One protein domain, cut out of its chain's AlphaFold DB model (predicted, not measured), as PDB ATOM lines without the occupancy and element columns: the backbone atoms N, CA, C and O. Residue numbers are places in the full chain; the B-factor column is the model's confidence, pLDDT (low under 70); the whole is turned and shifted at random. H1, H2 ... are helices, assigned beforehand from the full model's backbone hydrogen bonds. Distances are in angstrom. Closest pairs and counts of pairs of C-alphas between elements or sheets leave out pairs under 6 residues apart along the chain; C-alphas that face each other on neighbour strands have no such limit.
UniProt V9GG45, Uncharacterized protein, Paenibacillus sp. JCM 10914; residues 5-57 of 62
ATOM      1  N   ILE A   5     229.195 343.583 280.272       83.88
ATOM      2  CA  ILE A   5     229.633 342.724 281.370       83.88
ATOM      3  C   ILE A   5     230.014 343.555 282.604       83.88
ATOM      4  O   ILE A   5     229.640 343.193 283.714       83.88
ATOM      5  N   MET A   6     230.712 344.679 282.433       86.19
ATOM      6  CA  MET A   6     231.092 345.560 283.541       86.19
ATOM      7  C   MET A   6     229.868 346.169 284.231       86.19
ATOM      8  O   MET A   6     229.808 346.148 285.459       86.19
ATOM      9  N   HIS A   7     228.880 346.650 283.468       85.00
ATOM     10  CA  HIS A   7     227.632 347.165 284.044       85.00
ATOM     11  C   HIS A   7     226.898 346.094 284.855       85.00
ATOM     12  O   HIS A   7     226.485 346.361 285.983       85.00
ATOM     13  N   LEU A   8     226.836 344.861 284.345       90.50
ATOM     14  CA  LEU A   8     226.215 343.749 285.060       90.50
ATOM     15  C   LEU A   8     226.960 343.388 286.357       90.50
ATOM     16  O   LEU A   8     226.322 343.147 287.378       90.50
ATOM     17  N   ILE A   9     228.299 343.375 286.343       92.56
ATOM     18  CA  ILE A   9     229.113 343.078 287.536       92.56
ATOM     19  C   ILE A   9     228.890 344.133 288.627       92.56
ATOM     20  O   ILE A   9     228.714 343.781 289.794       92.56
ATOM     21  N   ILE A  10     228.891 345.417 288.259       92.75
ATOM     22  CA  ILE A  10     228.660 346.519 289.202       92.75
ATOM     23  C   ILE A  10     227.239 346.438 289.766       92.75
ATOM     24  O   ILE A  10     227.063 346.488 290.982       92.75
ATOM     25  N   ALA A  11     226.236 346.247 288.906       93.00
ATOM     26  CA  ALA A  11     224.846 346.119 289.329       93.00
ATOM     27  C   ALA A  11     224.632 344.910 290.255       93.00
ATOM     28  O   ALA A  11     223.961 345.036 291.277       93.00
ATOM     29  N   ASN A  12     225.255 343.761 289.973       95.44
ATOM     30  CA  ASN A  12     225.151 342.598 290.855       95.44
ATOM     31  C   ASN A  12     225.739 342.868 292.245       95.44
ATOM     32  O   ASN A  12     225.103 342.542 293.242       95.44
ATOM     33  N   ARG A  13     226.902 343.530 292.323       96.56
ATOM     34  CA  ARG A  13     227.491 343.923 293.614       96.56
ATOM     35  C   ARG A  13     226.591 344.879 294.394       96.56
ATOM     36  O   ARG A  13     226.415 344.701 295.590       96.56
ATOM     37  N   ILE A  14     225.980 345.860 293.727       95.62
ATOM     38  CA  ILE A  14     225.025 346.780 294.369       95.62
ATOM     39  C   ILE A  14     223.808 346.015 294.906       95.62
ATOM     40  O   ILE A  14     223.384 346.249 296.035       95.62
ATOM     41  N   ALA A  15     223.263 345.081 294.122       96.44
ATOM     42  CA  ALA A  15     222.113 344.285 294.533       96.44
ATOM     43  C   ALA A  15     222.413 343.386 295.745       96.44
ATOM     44  O   ALA A  15     221.535 343.172 296.581       96.44
ATOM     45  N   GLU A  16     223.643 342.879 295.851       96.44
ATOM     46  CA  GLU A  16     224.124 342.128 297.015       96.44
ATOM     47  C   GLU A  16     224.247 343.017 298.258       96.44
ATOM     48  O   GLU A  16     223.664 342.686 299.288       96.44
ATOM     49  N   GLU A  17     224.924 344.165 298.152       97.50
ATOM     50  CA  GLU A  17     225.131 345.091 299.280       97.50
ATOM     51  C   GLU A  17     223.819 345.660 299.832       97.50
ATOM     52  O   GLU A  17     223.669 345.871 301.033       97.50
ATOM     53  N   LEU A  18     222.828 345.868 298.964       96.06
ATOM     54  CA  LEU A  18     221.505 346.353 299.358       96.06
ATOM     55  C   LEU A  18     220.538 345.231 299.753       96.06
ATOM     56  O   LEU A  18     219.379 345.513 300.054       96.06
ATOM     57  N   SER A  19     220.987 343.969 299.754       95.81
ATOM     58  CA  SER A  19     220.152 342.796 300.056       95.81
ATOM     59  C   SER A  19     218.850 342.763 299.242       95.81
ATOM     60  O   SER A  19     217.785 342.432 299.756       95.81
ATOM     61  N   MET A  20     218.927 343.123 297.957       95.00
ATOM     62  CA  MET A  20     217.754 343.194 297.087       95.00
ATOM     63  C   MET A  20     217.151 341.802 296.869       95.00
ATOM     64  O   MET A  20     217.864 340.865 296.488       95.00
ATOM     65  N   GLU A  21     215.836 341.692 297.068       89.44
ATOM     66  CA  GLU A  21     215.066 340.470 296.805       89.44
ATOM     67  C   GLU A  21     214.782 340.297 295.304       89.44
ATOM     68  O   GLU A  21     215.131 339.266 294.729       89.44
ATOM     69  N   ASP A  22     214.230 341.320 294.637       87.81
ATOM     70  CA  ASP A  22     214.050 341.318 293.180       87.81
ATOM     71  C   ASP A  22     215.274 341.910 292.474       87.81
ATOM     72  O   ASP A  22     215.446 343.125 292.343       87.81
ATOM     73  N   ARG A  23     216.150 341.018 292.014       92.25
ATOM     74  CA  ARG A  23     217.382 341.378 291.299       92.25
ATOM     75  C   ARG A  23     217.190 341.391 289.792       92.25
ATOM     76  O   ARG A  23     217.942 342.058 289.089       92.25
ATOM     77  N   THR A  24     216.210 340.661 289.270       92.56
ATOM     78  CA  THR A  24     216.080 340.437 287.828       92.56
ATOM     79  C   THR A  24     215.754 341.735 287.104       92.56
ATOM     80  O   THR A  24     216.449 342.085 286.151       92.56
ATOM     81  N   ALA A  25     214.758 342.483 287.584       91.19
ATOM     82  CA  ALA A  25     214.389 343.763 286.981       91.19
ATOM     83  C   ALA A  25     215.546 344.777 287.041       91.19
ATOM     84  O   ALA A  25     215.834 345.457 286.058       91.19
ATOM     85  N   PHE A  26     216.255 344.822 288.171       92.19
ATOM     86  CA  PHE A  26     217.390 345.719 288.377       92.19
ATOM     87  C   PHE A  26     218.571 345.401 287.450       92.19
ATOM     88  O   PHE A  26     219.089 346.285 286.765       92.19
ATOM     89  N   LEU A  27     218.966 344.128 287.367       92.50
ATOM     90  CA  LEU A  27     220.068 343.688 286.511       92.50
ATOM     91  C   LEU A  27     219.743 343.896 285.029       92.50
ATOM     92  O   LEU A  27     220.591 344.404 284.294       92.50
ATOM     93  N   LEU A  28     218.518 343.588 284.593       90.44
ATOM     94  CA  LEU A  28     218.075 343.854 283.222       90.44
ATOM     95  C   LEU A  28     218.072 345.356 282.910       90.44
ATOM     96  O   LEU A  28     218.573 345.762 281.864       90.44
ATOM     97  N   GLY A  29     217.581 346.185 283.836       86.94
ATOM     98  CA  GLY A  29     217.607 347.641 283.708       86.94
ATOM     99  C   GLY A  29     219.025 348.208 283.601       86.94
ATOM    100  O   GLY A  29     219.253 349.135 282.830       86.94
ATOM    101  N   SER A  30     219.995 347.606 284.297       86.75
ATOM    102  CA  SER A  30     221.397 348.054 284.278       86.75
ATOM    103  C   SER A  30     222.109 347.860 282.933       86.75
ATOM    104  O   SER A  30     223.080 348.557 282.648       86.75
ATOM    105  N   ILE A  31     221.621 346.939 282.092       86.50
ATOM    106  CA  ILE A  31     222.185 346.648 280.763       86.50
ATOM    107  C   ILE A  31     221.261 347.062 279.610       86.50
ATOM    108  O   ILE A  31     221.685 347.041 278.455       86.50
ATOM    109  N   ALA A  32     220.012 347.445 279.894       85.31
ATOM    110  CA  ALA A  32     219.043 347.861 278.880       85.31
ATOM    111  C   ALA A  32     219.521 349.053 278.020       85.31
ATOM    112  O   ALA A  32     219.341 348.993 276.801       85.31
ATOM    113  N   PRO A  33     220.191 350.089 278.568       74.75
ATOM    114  CA  PRO A  33     220.730 351.185 277.756       74.75
ATOM    115  C   PRO A  33     221.772 350.729 276.721       74.75
ATOM    116  O   PRO A  33     221.789 351.227 275.601       74.75
ATOM    117  N   ASP A  34     222.578 349.707 277.040       72.88
ATOM    118  CA  ASP A  34     223.587 349.145 276.127       72.88
ATOM    119  C   ASP A  34     222.994 348.304 274.972       72.88
ATOM    120  O   ASP A  34     223.741 347.817 274.103       72.88
ATOM    121  N   ALA A  35     221.680 348.057 274.990       73.06
ATOM    122  CA  ALA A  35     220.953 347.350 273.938       73.06
ATOM    123  C   ALA A  35     220.468 348.287 272.815       73.06
ATOM    124  O   ALA A  35     220.066 347.804 271.755       73.06
ATOM    125  N   VAL A  36     220.528 349.609 273.015       66.69
ATOM    126  CA  VAL A  36     220.111 350.606 272.020       66.69
ATOM    127  C   VAL A  36     221.193 350.788 270.947       66.69
ATOM    128  O   VAL A  36     222.386 350.869 271.239       66.69
ATOM    129  N   SER A  37     220.764 350.858 269.683       58.22
ATOM    130  CA  SER A  37     221.603 351.145 268.515       58.22
ATOM    131  C   SER A  37     221.012 352.332 267.740       58.22
ATOM    132  O   SER A  37     219.806 352.305 267.486       58.22
ATOM    133  N   PRO A  38     221.803 353.350 267.346       58.06
ATOM    134  CA  PRO A  38     223.256 353.460 267.482       58.06
ATOM    135  C   PRO A  38     223.687 353.821 268.908       58.06
ATOM    136  O   PRO A  38     223.186 354.770 269.508       58.06
ATOM    137  N   LYS A  39     224.675 353.083 269.426       57.03
ATOM    138  CA  LYS A  39     225.243 353.250 270.775       57.03
ATOM    139  C   LYS A  39     225.833 354.653 271.009       57.03
ATOM    140  O   LYS A  39     225.844 355.145 272.132       57.03
ATOM    141  N   GLU A  40     226.239 355.306 269.922       54.94
ATOM    142  CA  GLU A  40     226.748 356.683 269.851       54.94
ATOM    143  C   GLU A  40     225.722 357.744 270.301       54.94
ATOM    144  O   GLU A  40     226.114 358.816 270.739       54.94
ATOM    145  N   LEU A  41     224.412 357.467 270.222       52.88
ATOM    146  CA  LEU A  41     223.371 358.463 270.529       52.88
ATOM    147  C   LEU A  41     222.969 358.523 272.012       52.88
ATOM    148  O   LEU A  41     222.265 359.441 272.414       52.88
ATOM    149  N   SER A  42     223.363 357.538 272.822       52.91
ATOM    150  CA  SER A  42     222.919 357.411 274.224       52.91
ATOM    151  C   SER A  42     224.061 357.371 275.237       52.91
ATOM    152  O   SER A  42     223.843 357.574 276.430       52.91
ATOM    153  N   HIS A  43     225.291 357.140 274.777       56.69
ATOM    154  CA  HIS A  43     226.478 357.125 275.615       56.69
ATOM    155  C   HIS A  43     227.228 358.443 275.437       56.69
ATOM    156  O   HIS A  43     228.086 358.562 274.572       56.69
ATOM    157  N   CYS A  44     226.917 359.423 276.286       58.81
ATOM    158  CA  CYS A  44     227.636 360.690 276.417       58.81
ATOM    159  C   CYS A  44     229.062 360.473 276.957       58.81
ATOM    160  O   CYS A  44     229.391 360.998 278.008       58.81
ATOM    161  N   PHE A  45     229.905 359.655 276.326       59.91
ATOM    162  CA  PHE A  45     231.270 359.394 276.780       59.91
ATOM    163  C   PHE A  45     232.261 359.687 275.658       59.91
ATOM    164  O   PHE A  45     232.293 358.969 274.662       59.91
ATOM    165  N   ALA A  46     233.092 360.705 275.857       62.75
ATOM    166  CA  ALA A  46     234.224 361.033 275.002       62.75
ATOM    167  C   ALA A  46     235.533 360.679 275.727       62.75
ATOM    168  O   ALA A  46     235.588 360.600 276.954       62.75
ATOM    169  N   GLY A  47     236.599 360.403 274.987       67.06
ATOM    170  CA  GLY A  47     237.878 360.005 275.568       67.06
ATOM    171  C   GLY A  47     238.842 359.489 274.514       67.06
ATOM    172  O   GLY A  47     238.415 359.013 273.462       67.06
ATOM    173  N   GLU A  48     240.134 359.589 274.800       69.94
ATOM    174  CA  GLU A  48     241.197 359.158 273.902       69.94
ATOM    175  C   GLU A  48     241.713 357.775 274.317       69.94
ATOM    176  O   GLU A  48     241.990 357.487 275.481       69.94
ATOM    177  N   VAL A  49     241.867 356.871 273.349       66.94
ATOM    178  CA  VAL A  49     242.383 355.519 273.640       66.94
ATOM    179  C   VAL A  49     243.846 355.578 274.097       66.94
ATOM    180  O   VAL A  49     244.293 354.733 274.866       66.94
ATOM    181  N   GLN A  50     244.589 356.584 273.632       72.06
ATOM    182  CA  GLN A  50     246.030 356.727 273.856       72.06
ATOM    183  C   GLN A  50     246.384 357.199 275.269       72.06
ATOM    184  O   GLN A  50     247.470 356.882 275.750       72.06
ATOM    185  N   ASP A  51     245.485 357.918 275.939       80.12
ATOM    186  CA  ASP A  51     245.676 358.385 277.317       80.12
ATOM    187  C   ASP A  51     244.784 357.645 278.327       80.12
ATOM    188  O   ASP A  51     244.797 357.961 279.517       80.12
ATOM    189  N   PHE A  52     244.035 356.639 277.857       60.59
ATOM    190  CA  PHE A  52     243.061 355.874 278.636       60.59
ATOM    191  C   PHE A  52     242.024 356.759 279.348       60.59
ATOM    192  O   PHE A  52     241.444 356.351 280.359       60.59
ATOM    193  N   SER A  53     241.771 357.965 278.836       64.56
ATOM    194  CA  SER A  53     240.774 358.864 279.394       64.56
ATOM    195  C   SER A  53     239.372 358.450 278.961       64.56
ATOM    196  O   SER A  53     239.118 357.936 277.872       64.56
ATOM    197  N   THR A  54     238.408 358.652 279.847       62.84
ATOM    198  CA  THR A  54     236.988 358.576 279.515       62.84
ATOM    199  C   THR A  54     236.283 359.611 280.373       62.84
ATOM    200  O   THR A  54     236.379 359.574 281.599       62.84
ATOM    201  N   HIS A  55     235.611 360.563 279.738       65.06
ATOM    202  CA  HIS A  55     234.865 361.631 280.385       65.06
ATOM    203  C   HIS A  55     233.444 361.688 279.835       65.06
ATOM    204  O   HIS A  55     233.178 361.266 278.711       65.06
ATOM    205  N   ILE A  56     232.516 362.183 280.654       61.00
ATOM    206  CA  ILE A  56     231.120 362.305 280.250       61.00
ATOM    207  C   ILE A  56     230.968 363.596 279.433       61.00
ATOM    208  O   ILE A  56     231.147 364.687 279.973       61.00
ATOM    209  N   ASP A  57     230.663 363.479 278.141       67.06
ATOM    210  CA  ASP A  57     230.383 364.614 277.261       67.06
ATOM    211  C   ASP A  57     228.881 364.915 277.244       67.06
ATOM    212  O   ASP A  57     228.117 364.409 276.426       67.06
TER     213      ASP A  57
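AT A GLANCE: This is residues 5 to 57 of the 62 residues of an uncharacterized protein of Paenibacillus sp. JCM 10914 (UniProt V9GG45). This model has little regular structure: a helical hairpin of H1 and H2 forms one end, and the long unnamed stretch of residues 32 to 57 leads away from it and folds back on itself in a loop at the other end. The printed part has 53 residues with two named helices, H1 then H2, and no named strand; its class is all helix, with 21 residues in named elements. It is loose and elongated, with a radius of gyration of the C-alphas of 13.9 A and spans of 40 by 24 by 16 A.

IN THESE COORDINATES: Find C-alpha 5 at (229.633, 342.724, 281.370); from there H1, residues 5 to 17, runs 18.6 A. H2, residues 24 to 31, runs 11.2 A to C-alpha 31 at (222.185, 346.648, 280.763).

HOW THE PARTS SIT: Look at the C-alphas of Ala 11 and Leu 27, the closest of H1 and H2, 6.1 A apart: the helices touch, opposite ways at a steep tilt of 39 degrees. Their link is short, with 6 residues. In H1 every O i to N i+4 pair is within hydrogen-bond range; in H2, 3 of 4 are. Farther on, residues 45 to 46 pair antiparallel with residues 55 to 56.

THE WHOLE: The farthest C-alphas, those of Glu 21 and Gln 50, are 41.8 A apart. Residues 35 to 41 stand free. The printed part has no cut. The pLDDT is under 70 at residues 36 to 49 and 52 to 57.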